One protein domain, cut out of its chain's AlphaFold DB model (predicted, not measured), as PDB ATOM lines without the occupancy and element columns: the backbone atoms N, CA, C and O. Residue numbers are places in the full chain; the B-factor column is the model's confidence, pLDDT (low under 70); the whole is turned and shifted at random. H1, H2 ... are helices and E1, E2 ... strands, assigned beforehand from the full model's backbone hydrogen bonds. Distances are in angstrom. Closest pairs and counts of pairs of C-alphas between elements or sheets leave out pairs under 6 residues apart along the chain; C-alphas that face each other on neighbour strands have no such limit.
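This is residues 2 to 80 of the 143 residues of an uncharacterized protein of filamentous cyanobacterium CCP2 (UniProt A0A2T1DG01). This is a strung-out chain with no packed core: a long hairpin of two strands, E1 and E2, sits in the middle, the helices H1 and H2 reach away to one side of it, and H3 and H4 trail off on the other. No helix touches another, and the tip of the hairpin, residues 41 to 46, sticks out free. The printed part has 79 residues, with four named helices and two named strands in the order H1, H2, E1, E2, H3, H4; the sheet is E1 - E2, antiparallel, and the class is mixed, helices and strands. The whole is extended and flat, with a radius of gyration of the C-alphas of 20.0 A and spans of 57 by 42 by 22 A.

Find C-alpha 6 at (8.271, -46.080, 31.539), where H1 begins; it ends at residue 9, 5.3 A on. H2, residues 14 to 28, runs 20.9 A. Strand E1, residues 34 to 40, begins at C-alpha 34 at (39.754, -39.329, 34.586) and covers 18.2 A; E2, residues 47 to 53, covers 19.7 A. H3, residues 60 to 69, is 14.6 A long, and H4, residues 74 to 80, is 9.9 A long and ends at C-alpha 80 at (48.507, -22.047, 43.982).

Look first at H1 and H2, which are close but not clearly touching: their closest C-alphas, of Val 9 and Lys 17, are 8.0 A apart. E1 and E2 form a hairpin, antiparallel at 173 degrees; N 36 and O 51 are 2.9 A apart and N 49 and O 38 2.8 A, both within hydrogen-bond range. H3 and H4 are apart, and H4 is apart from both strands. Every O i to N i+4 pair is within hydrogen-bond range in H2 and H4, against 5 of 6 in H3; H1 is too short for such a pair.

The C-alphas of Ser 13 and Ile 78, the two farthest apart, are 57.2 A from each other. The printed part has no cut, and no link is long. Residues 57 to 80, with H3 and H4, stand free. The mean pLDDT of the printed part is 73.7; among the residues under 70 are 26 to 34 and 68 to 75.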
ATOM      1  N   ASN A   2      17.307 -46.065  32.646       50.69
ATOM      2  CA  ASN A   2      16.602 -45.816  33.920       50.69
ATOM      3  C   ASN A   2      16.147 -44.359  34.192       50.69
ATOM      4  O   ASN A   2      15.772 -44.048  35.316       50.69
ATOM      5  N   HIS A   3      16.192 -43.460  33.202       57.50
ATOM      6  CA  HIS A   3      15.817 -42.042  33.366       57.50
ATOM      7  C   HIS A   3      14.653 -41.598  32.468       57.50
ATOM      8  O   HIS A   3      14.249 -40.442  32.533       57.50
ATOM      9  N   LEU A   4      14.119 -42.489  31.628       65.12
ATOM     10  CA  LEU A   4      12.944 -42.202  30.806       65.12
ATOM     11  C   LEU A   4      11.692 -42.731  31.521       65.12
ATOM     12  O   LEU A   4      11.731 -43.859  32.017       65.12
ATOM     13  N   PRO A   5      10.594 -41.955  31.585       77.44
ATOM     14  CA  PRO A   5       9.337 -42.436  32.146       77.44
ATOM     15  C   PRO A   5       8.881 -43.679  31.373       77.44
ATOM     16  O   PRO A   5       8.864 -43.678  30.141       77.44
ATOM     17  N   SER A   6       8.539 -44.746  32.096       65.69
ATOM     18  CA  SER A   6       8.271 -46.080  31.539       65.69
ATOM     19  C   SER A   6       7.195 -46.077  30.448       65.69
ATOM     20  O   SER A   6       7.369 -46.738  29.428       65.69
ATOM     21  N   GLY A   7       6.160 -45.243  30.589       71.62
ATOM     22  CA  GLY A   7       5.093 -45.108  29.588       71.62
ATOM     23  C   GLY A   7       5.533 -44.524  28.237       71.62
ATOM     24  O   GLY A   7       4.860 -44.743  27.239       71.62
ATOM     25  N   LEU A   8       6.666 -43.815  28.170       69.50
ATOM     26  CA  LEU A   8       7.204 -43.276  26.913       69.50
ATOM     27  C   LEU A   8       8.076 -44.306  26.174       69.50
ATOM     28  O   LEU A   8       8.185 -44.288  24.949       69.50
ATOM     29  N   VAL A   9       8.707 -45.217  26.920       67.62
ATOM     30  CA  VAL A   9       9.578 -46.262  26.358       67.62
ATOM     31  C   VAL A   9       8.761 -47.297  25.580       67.62
ATOM     32  O   VAL A   9       9.237 -47.831  24.578       67.62
ATOM     33  N   GLU A  10       7.520 -47.537  26.003       73.12
ATOM     34  CA  GLU A  10       6.583 -48.457  25.348       73.12
ATOM     35  C   GLU A  10       6.027 -47.907  24.026       73.12
ATOM     36  O   GLU A  10       5.740 -48.683  23.120       73.12
ATOM     37  N   THR A  11       5.952 -46.580  23.865       80.94
ATOM     38  CA  THR A  11       5.516 -45.935  22.611       80.94
ATOM     39  C   THR A  11       6.559 -45.942  21.492       80.94
ATOM     40  O   THR A  11       6.227 -45.616  20.353       80.94
ATOM     41  N   PHE A  12       7.815 -46.290  21.781       80.12
ATOM     42  CA  PHE A  12       8.856 -46.336  20.755       80.12
ATOM     43  C   PHE A  12       8.806 -47.641  19.963       80.12
ATOM     44  O   PHE A  12       8.681 -48.727  20.529       80.12
ATOM     45  N   SER A  13       8.969 -47.543  18.643       85.56
ATOM     46  CA  SER A  13       9.146 -48.728  17.805       85.56
ATOM     47  C   SER A  13      10.491 -49.402  18.094       85.56
ATOM     48  O   SER A  13      11.439 -48.755  18.543       85.56
ATOM     49  N   GLU A  14      10.615 -50.696  17.794       82.75
ATOM     50  CA  GLU A  14      11.872 -51.431  18.008       82.75
ATOM     51  C   GLU A  14      13.058 -50.790  17.270       82.75
ATOM     52  O   GLU A  14      14.143 -50.656  17.831       82.75
ATOM     53  N   ALA A  15      12.832 -50.248  16.068       83.19
ATOM     54  CA  ALA A  15      13.849 -49.499  15.329       83.19
ATOM     55  C   ALA A  15      14.279 -48.200  16.043       83.19
ATOM     56  O   ALA A  15      15.447 -47.814  15.995       83.19
ATOM     57  N   GLN A  16      13.354 -47.520  16.727       84.75
ATOM     58  CA  GLN A  16      13.657 -46.313  17.503       84.75
ATOM     59  C   GLN A  16      14.410 -46.649  18.793       84.75
ATOM     60  O   GLN A  16      15.333 -45.921  19.164       84.75
ATOM     61  N   LYS A  17      14.063 -47.763  19.448       84.00
ATOM     62  CA  LYS A  17      14.782 -48.265  20.626       84.00
ATOM     63  C   LYS A  17      16.227 -48.615  20.277       84.00
ATOM     64  O   LYS A  17      17.137 -48.180  20.985       84.00
ATOM     65  N   ASP A  18      16.444 -49.297  19.156       87.12
ATOM     66  CA  ASP A  18      17.783 -49.669  18.689       87.12
ATOM     67  C   ASP A  18      18.630 -48.454  18.292       87.12
ATOM     68  O   ASP A  18      19.791 -48.337  18.698       87.12
ATOM     69  N   ALA A  19      18.044 -47.494  17.571       84.81
ATOM     70  CA  ALA A  19      18.721 -46.246  17.228       84.81
ATOM     71  C   ALA A  19      19.113 -45.446  18.483       84.81
ATOM     72  O   ALA A  19      20.225 -44.912  18.570       84.81
ATOM     73  N   LEU A  20      18.234 -45.407  19.488       84.25
ATOM     74  CA  LEU A  20      18.497 -44.745  20.762       84.25
ATOM     75  C   LEU A  20      19.605 -45.460  21.549       84.25
ATOM     76  O   LEU A  20      20.493 -44.806  22.098       84.25
ATOM     77  N   HIS A  21      19.602 -46.795  21.559       82.00
ATOM     78  CA  HIS A  21      20.667 -47.607  22.146       82.00
ATOM     79  C   HIS A  21      22.023 -47.347  21.491       82.00
ATOM     80  O   HIS A  21      23.014 -47.120  22.191       82.00
ATOM     81  N   GLN A  22      22.082 -47.318  20.159       83.88
ATOM     82  CA  GLN A  22      23.311 -46.999  19.429       83.88
ATOM     83  C   GLN A  22      23.804 -45.578  19.717       83.88
ATOM     84  O   GLN A  22      25.003 -45.378  19.938       83.88
ATOM     85  N   ALA A  23      22.901 -44.599  19.773       79.88
ATOM     86  CA  ALA A  23      23.246 -43.218  20.096       79.88
ATOM     87  C   ALA A  23      23.800 -43.085  21.528       79.88
ATOM     88  O   ALA A  23      24.838 -42.451  21.729       79.88
ATOM     89  N   LEU A  24      23.166 -43.733  22.512       77.38
ATOM     90  CA  LEU A  24      23.623 -43.761  23.906       77.38
ATOM     91  C   LEU A  24      24.984 -44.446  24.054       77.38
ATOM     92  O   LEU A  24      25.858 -43.927  24.749       77.38
ATOM     93  N   LYS A  25      25.203 -45.565  23.353       73.38
ATOM     94  CA  LYS A  25      26.488 -46.276  23.355       73.38
ATOM     95  C   LYS A  25      27.612 -45.408  22.781       73.38
ATOM     96  O   LYS A  25      28.695 -45.360  23.354       73.38
ATOM     97  N   ARG A  26      27.339 -44.656  21.708       68.31
ATOM     98  CA  ARG A  26      28.295 -43.712  21.103       68.31
ATOM     99  C   ARG A  26      28.600 -42.519  22.015       68.31
ATOM    100  O   ARG A  26      29.745 -42.075  22.060       68.31
ATOM    101  N   MET A  27      27.606 -42.018  22.750       62.28
ATOM    102  CA  MET A  27      27.781 -40.936  23.730       62.28
ATOM    103  C   MET A  27      28.592 -41.387  24.952       62.28
ATOM    104  O   MET A  27      29.493 -40.674  25.383       62.28
ATOM    105  N   SER A  28      28.337 -42.599  25.453       61.84
ATOM    106  CA  SER A  28      29.088 -43.212  26.557       61.84
ATOM    107  C   SER A  28      30.562 -43.466  26.226       61.84
ATOM    108  O   SER A  28      31.358 -43.650  27.137       61.84
ATOM    109  N   GLN A  29      30.932 -43.500  24.945       58.53
ATOM    110  CA  GLN A  29      32.287 -43.812  24.487       58.53
ATOM    111  C   GLN A  29      33.221 -42.588  24.477       58.53
ATOM    112  O   GLN A  29      34.411 -42.701  24.170       58.53
ATOM    113  N   GLY A  30      32.706 -41.407  24.832       56.94
ATOM    114  CA  GLY A  30      33.497 -40.229  25.178       56.94
ATOM    115  C   GLY A  30      34.154 -40.384  26.548       56.94
ATOM    116  O   GLY A  30      33.891 -39.590  27.441       56.94
ATOM    117  N   ASN A  31      34.979 -41.418  26.725       56.84
ATOM    118  CA  ASN A  31      35.668 -41.680  27.982       56.84
ATOM    119  C   ASN A  31      36.630 -40.524  28.279       56.84
ATOM    120  O   ASN A  31      37.676 -40.383  27.639       56.84
ATOM    121  N   HIS A  32      36.284 -39.691  29.257       57.50
ATOM    122  CA  HIS A  32      37.292 -38.932  29.979       57.50
ATOM    123  C   HIS A  32      38.205 -39.953  30.666       57.50
ATOM    124  O   HIS A  32      37.721 -40.899  31.281       57.50
ATOM    125  N   LEU A  33      39.524 -39.806  30.497       56.75
ATOM    126  CA  LEU A  33      40.510 -40.720  31.086       56.75
ATOM    127  C   LEU A  33      40.406 -40.697  32.619       56.75
ATOM    128  O   LEU A  33      40.701 -41.685  33.280       56.75
ATOM    129  N   ILE A  34      39.976 -39.555  33.163       64.06
ATOM    130  CA  ILE A  34      39.754 -39.329  34.586       64.06
ATOM    131  C   ILE A  34      38.439 -38.545  34.725       64.06
ATOM    132  O   ILE A  34      38.358 -37.419  34.235       64.06
ATOM    133  N   ASP A  35      37.421 -39.142  35.350       72.38
ATOM    134  CA  ASP A  35      36.201 -38.481  35.856       72.38
ATOM    135  C   ASP A  35      36.143 -38.748  37.365       72.38
ATOM    136  O   ASP A  35      35.647 -39.780  37.815       72.38
ATOM    137  N   LEU A  36      36.766 -37.861  38.142       77.81
ATOM    138  CA  LEU A  36      36.824 -37.960  39.596       77.81
ATOM    139  C   LEU A  36      35.889 -36.912  40.193       77.81
ATOM    140  O   LEU A  36      36.101 -35.710  40.037       77.81
ATOM    141  N   ARG A  37      34.862 -37.378  40.903       81.75
ATOM    142  CA  ARG A  37      33.879 -36.539  41.591       81.75
ATOM    143  C   ARG A  37      33.948 -36.836  43.075       81.75
ATOM    144  O   ARG A  37      33.595 -37.930  43.506       81.75
ATOM    145  N   LEU A  38      34.427 -35.872  43.847       79.12
ATOM    146  CA  LEU A  38      34.605 -35.998  45.285       79.12
ATOM    147  C   LEU A  38      33.694 -34.998  45.987       79.12
ATOM    148  O   LEU A  38      33.750 -33.797  45.736       79.12
ATOM    149  N   SER A  39      32.860 -35.508  46.887       75.94
ATOM    150  CA  SER A  39      32.128 -34.687  47.851       75.94
ATOM    151  C   SER A  39      32.879 -34.774  49.168       75.94
ATOM    152  O   SER A  39      33.043 -35.877  49.686       75.94
ATOM    153  N   VAL A  40      33.373 -33.653  49.692       77.12
ATOM    154  CA  VAL A  40      34.087 -33.645  50.974       77.12
ATOM    155  C   VAL A  40      33.050 -33.541  52.097       77.12
ATOM    156  O   VAL A  40      32.380 -32.507  52.191       77.12
ATOM    157  N   PRO A  41      32.874 -34.582  52.938       63.59
ATOM    158  CA  PRO A  41      31.920 -34.541  54.037       63.59
ATOM    159  C   PRO A  41      32.500 -33.672  55.160       63.59
ATOM    160  O   PRO A  41      33.267 -34.143  55.994       63.59
ATOM    161  N   PHE A  42      32.167 -32.383  55.155       66.19
ATOM    162  CA  PHE A  42      32.546 -31.435  56.206       66.19
ATOM    163  C   PHE A  42      31.292 -30.898  56.917       66.19
ATOM    164  O   PHE A  42      30.249 -30.772  56.263       66.19
ATOM    165  N   PRO A  43      31.357 -30.555  58.221       70.50
ATOM    166  CA  PRO A  43      30.274 -29.874  58.933       70.50
ATOM    167  C   PRO A  43      30.119 -28.423  58.436       70.50
ATOM    168  O   PRO A  43      30.598 -27.490  59.058       70.50
ATOM    169  N   GLN A  44      29.458 -28.299  57.281       75.19
ATOM    170  CA  GLN A  44      28.886 -27.130  56.592       75.19
ATOM    171  C   GLN A  44      29.745 -25.861  56.338       75.19
ATOM    172  O   GLN A  44      30.363 -25.326  57.253       75.19
ATOM    173  N   PRO A  45      29.666 -25.278  55.115       67.88
ATOM    174  CA  PRO A  45      29.106 -25.845  53.883       67.88
ATOM    175  C   PRO A  45      30.116 -26.810  53.231       67.88
ATOM    176  O   PRO A  45      31.317 -26.560  53.216       67.88
ATOM    177  N   GLY A  46      29.631 -27.946  52.723       67.81
ATOM    178  CA  GLY A  46      30.472 -28.944  52.056       67.81
ATOM    179  C   GLY A  46      31.005 -28.447  50.710       67.81
ATOM    180  O   GLY A  46      30.356 -27.656  50.028       67.81
ATOM    181  N   PHE A  47      32.177 -28.938  50.311       76.25
ATOM    182  CA  PHE A  47      32.779 -28.635  49.013       76.25
ATOM    183  C   PHE A  47      32.591 -29.823  48.063       76.25
ATOM    184  O   PHE A  47      32.805 -30.977  48.446       76.25
ATOM    185  N   TYR A  48      32.211 -29.539  46.817       79.12
ATOM    186  CA  TYR A  48      32.133 -30.525  45.743       79.12
ATOM    187  C   TYR A  48      33.248 -30.262  44.733       79.12
ATOM    188  O   TYR A  48      33.373 -29.157  44.207       79.12
ATOM    189  N   VAL A  49      34.069 -31.278  44.480       80.00
ATOM    190  CA  VAL A  49      35.225 -31.209  43.587       80.00
ATOM    191  C   VAL A  49      34.992 -32.148  42.413       80.00
ATOM    192  O   VAL A  49      34.730 -33.335  42.602       80.00
ATOM    193  N   VAL A  50      35.123 -31.623  41.195       79.44
ATOM    194  CA  VAL A  50      35.093 -32.423  39.967       79.44
ATOM    195  C   VAL A  50      36.377 -32.217  39.192       79.44
ATOM    196  O   VAL A  50      36.724 -31.093  38.836       79.44
ATOM    197  N   LEU A  51      37.054 -33.318  38.901       78.38
ATOM    198  CA  LEU A  51      38.243 -33.354  38.075       78.38
ATOM    199  C   LEU A  51      37.940 -34.169  36.817       78.38
ATOM    200  O   LEU A  51      37.685 -35.371  36.887       78.38
ATOM    201  N   PHE A  52      38.013 -33.501  35.668       77.00
ATOM    202  CA  PHE A  52      37.959 -34.138  34.359       77.00
ATOM    203  C   PHE A  52      39.324 -34.041  33.685       77.00
ATOM    204  O   PHE A  52      39.862 -32.945  33.539       77.00
ATOM    205  N   ALA A  53      39.859 -35.165  33.212       75.19
ATOM    206  CA  ALA A  53      41.039 -35.178  32.351       75.19
ATOM    207  C   ALA A  53      40.779 -36.005  31.088       75.19
ATOM    208  O   ALA A  53      40.200 -37.092  31.132       75.19
ATOM    209  N   GLY A  54      41.202 -35.492  29.935       74.81
ATOM    210  CA  GLY A  54      41.016 -36.156  28.649       74.81
ATOM    211  C   GLY A  54      41.552 -35.332  27.484       74.81
ATOM    212  O   GLY A  54      42.014 -34.208  27.657       74.81
ATOM    213  N   ARG A  55      41.492 -35.904  26.277       73.62
ATOM    214  CA  ARG A  55      41.913 -35.208  25.052       73.62
ATOM    215  C   ARG A  55      40.989 -34.024  24.776       73.62
ATOM    216  O   ARG A  55      39.785 -34.217  24.618       73.62
ATOM    217  N   GLU A  56      41.569 -32.834  24.650       77.25
ATOM    218  CA  GLU A  56      40.852 -31.631  24.229       77.25
ATOM    219  C   GLU A  56      40.380 -31.795  22.774       77.25
ATOM    220  O   GLU A  56      41.175 -32.074  21.874       77.25
ATOM    221  N   ARG A  57      39.067 -31.690  22.550       77.88
ATOM    222  CA  ARG A  57      38.420 -31.845  21.232       77.88
ATOM    223  C   ARG A  57      37.714 -30.566  20.773       77.88
ATOM    224  O   ARG A  57      37.179 -30.533  19.666       77.88
ATOM    225  N   ARG A  58      37.660 -29.529  21.615       78.81
ATOM    226  CA  ARG A  58      37.032 -28.243  21.292       78.81
ATOM    227  C   ARG A  58      37.864 -27.499  20.248       78.81
ATOM    228  O   ARG A  58      39.084 -27.624  20.188       78.81
ATOM    229  N   SER A  59      37.197 -26.704  19.415       82.75
ATOM    230  CA  SER A  59      37.867 -25.920  18.379       82.75
ATOM    231  C   SER A  59      38.736 -24.814  18.990       82.75
ATOM    232  O   SER A  59      38.355 -24.171  19.969       82.75
ATOM    233  N   LEU A  60      39.883 -24.532  18.363       80.56
ATOM    234  CA  LEU A  60      40.815 -23.492  18.820       80.56
ATOM    235  C   LEU A  60      40.165 -22.100  18.918       80.56
ATOM    236  O   LEU A  60      40.544 -21.313  19.780       80.56
ATOM    237  N   LYS A  61      39.162 -21.799  18.075       83.38
ATOM    238  CA  LYS A  61      38.383 -20.549  18.168       83.38
ATOM    239  C   LYS A  61      37.622 -20.454  19.493       83.38
ATOM    240  O   LYS A  61      37.712 -19.426  20.152       83.38
ATOM    241  N   ARG A  62      36.928 -21.526  19.905       78.50
ATOM    242  CA  ARG A  62      36.161 -21.545  21.161       78.50
ATOM    243  C   ARG A  62      37.074 -21.484  22.384       78.50
ATOM    244  O   ARG A  62      36.764 -20.767  23.325       78.50
ATOM    245  N   LEU A  63      38.221 -22.165  22.334       77.62
ATOM    246  CA  LEU A  63      39.221 -22.128  23.406       77.62
ATOM    247  C   LEU A  63      39.799 -20.724  23.621       77.62
ATOM    248  O   LEU A  63      39.901 -20.287  24.761       77.62
ATOM    249  N   LYS A  64      40.112 -19.984  22.548       76.38
ATOM    250  CA  LYS A  64      40.598 -18.596  22.659       76.38
ATOM    251  C   LYS A  64      39.548 -17.649  23.248       76.38
ATOM    252  O   LYS A  64      39.901 -16.759  24.014       76.38
ATOM    253  N   THR A  65      38.271 -17.848  22.920       78.62
ATOM    254  CA  THR A  65      37.168 -17.073  23.511       78.62
ATOM    255  C   THR A  65      36.954 -17.421  24.988       78.62
ATOM    256  O   THR A  65      36.798 -16.520  25.803       78.62
ATOM    257  N   GLU A  66      36.992 -18.704  25.362       72.25
ATOM    258  CA  GLU A  66      36.857 -19.128  26.767       72.25
ATOM    259  C   GLU A  66      38.061 -18.702  27.624       72.25
ATOM    260  O   GLU A  66      37.869 -18.281  28.763       72.25
ATOM    261  N   GLN A  67      39.282 -18.714  27.075       70.44
ATOM    262  CA  GLN A  67      40.494 -18.235  27.754       70.44
ATOM    263  C   GLN A  67      40.415 -16.745  28.126       70.44
ATOM    264  O   GLN A  67      40.999 -16.333  29.125       70.44
ATOM    265  N   HIS A  68      39.687 -15.940  27.346       65.62
ATOM    266  CA  HIS A  68      39.447 -14.533  27.666       65.62
ATOM    267  C   HIS A  68      38.514 -14.362  28.875       65.62
ATOM    268  O   HIS A  68      38.717 -13.457  29.680       65.62
ATOM    269  N   ASN A  69      37.534 -15.259  29.035       65.56
ATOM    270  CA  ASN A  69      36.561 -15.213  30.131       65.56
ATOM    271  C   ASN A  69      37.078 -15.875  31.419       65.56
ATOM    272  O   ASN A  69      36.697 -15.471  32.512       65.56
ATOM    273  N   TYR A  70      37.945 -16.882  31.291       63.41
ATOM    274  CA  TYR A  70      38.579 -17.589  32.403       63.41
ATOM    275  C   TYR A  70      40.088 -17.682  32.170       63.41
ATOM    276  O   TYR A  70      40.604 -18.751  31.823       63.41
ATOM    277  N   PRO A  71      40.827 -16.575  32.343       63.59
ATOM    278  CA  PRO A  71      42.265 -16.633  32.253       63.59
ATOM    279  C   PRO A  71      42.768 -17.443  33.450       63.59
ATOM    280  O   PRO A  71      42.771 -16.980  34.589       63.59
ATOM    281  N   PHE A  72      43.229 -18.667  33.198       61.28
ATOM    282  CA  PHE A  72      44.213 -19.307  34.066       61.28
ATOM    283  C   PHE A  72      45.509 -18.495  33.921       61.28
ATOM    284  O   PHE A  72      46.425 -18.841  33.179       61.28
ATOM    285  N   THR A  73      45.525 -17.314  34.532       65.31
ATOM    286  CA  THR A  73      46.651 -16.391  34.516       65.31
ATOM    287  C   THR A  73      47.803 -17.025  35.274       65.31
ATOM    288  O   THR A  73      47.593 -17.717  36.274       65.31
ATOM    289  N   ALA A  74      49.033 -16.748  34.837       69.62
ATOM    290  CA  ALA A  74      50.239 -17.146  35.561       69.62
ATOM    291  C   ALA A  74      50.150 -16.783  37.057       69.62
ATOM    292  O   ALA A  74      50.625 -17.533  37.898       69.62
ATOM    293  N   THR A  75      49.440 -15.704  37.399       69.94
ATOM    294  CA  THR A  75      49.113 -15.291  38.769       69.94
ATOM    295  C   THR A  75      48.365 -16.350  39.583       69.94
ATOM    296  O   THR A  75      48.769 -16.628  40.708       69.94
ATOM    297  N   ASN A  76      47.316 -16.979  39.039       78.94
ATOM    298  CA  ASN A  76      46.561 -18.021  39.749       78.94
ATOM    299  C   ASN A  76      47.418 -19.275  39.961       78.94
ATOM    300  O   ASN A  76      47.344 -19.910  41.011       78.94
ATOM    301  N   LEU A  77      48.271 -19.601  38.985       81.62
ATOM    302  CA  LEU A  77      49.226 -20.702  39.095       81.62
ATOM    303  C   LEU A  77      50.299 -20.417  40.158       81.62
ATOM    304  O   LEU A  77      50.571 -21.273  40.993       81.62
ATOM    305  N   ILE A  78      50.865 -19.206  40.170       85.62
ATOM    306  CA  ILE A  78      51.845 -18.763  41.173       85.62
ATOM    307  C   ILE A  78      51.221 -18.774  42.573       85.62
ATOM    308  O   ILE A  78      51.832 -19.295  43.502       85.62
ATOM    309  N   LEU A  79      49.995 -18.265  42.726       85.44
ATOM    310  CA  LEU A  79      49.267 -18.278  43.997       85.44
ATOM    311  C   LEU A  79      49.069 -19.712  44.513       85.44
ATOM    312  O   LEU A  79      49.301 -19.984  45.689       85.44
ATOM    313  N   LEU A  80      48.693 -20.641  43.631       86.38
ATOM    314  CA  LEU A  80      48.507 -22.047  43.982       86.38
ATOM    315  C   LEU A  80      49.827 -22.711  44.407       86.38
ATOM    316  O   LEU A  80      49.865 -23.414  45.415       86.38
TER     317      LEU A  80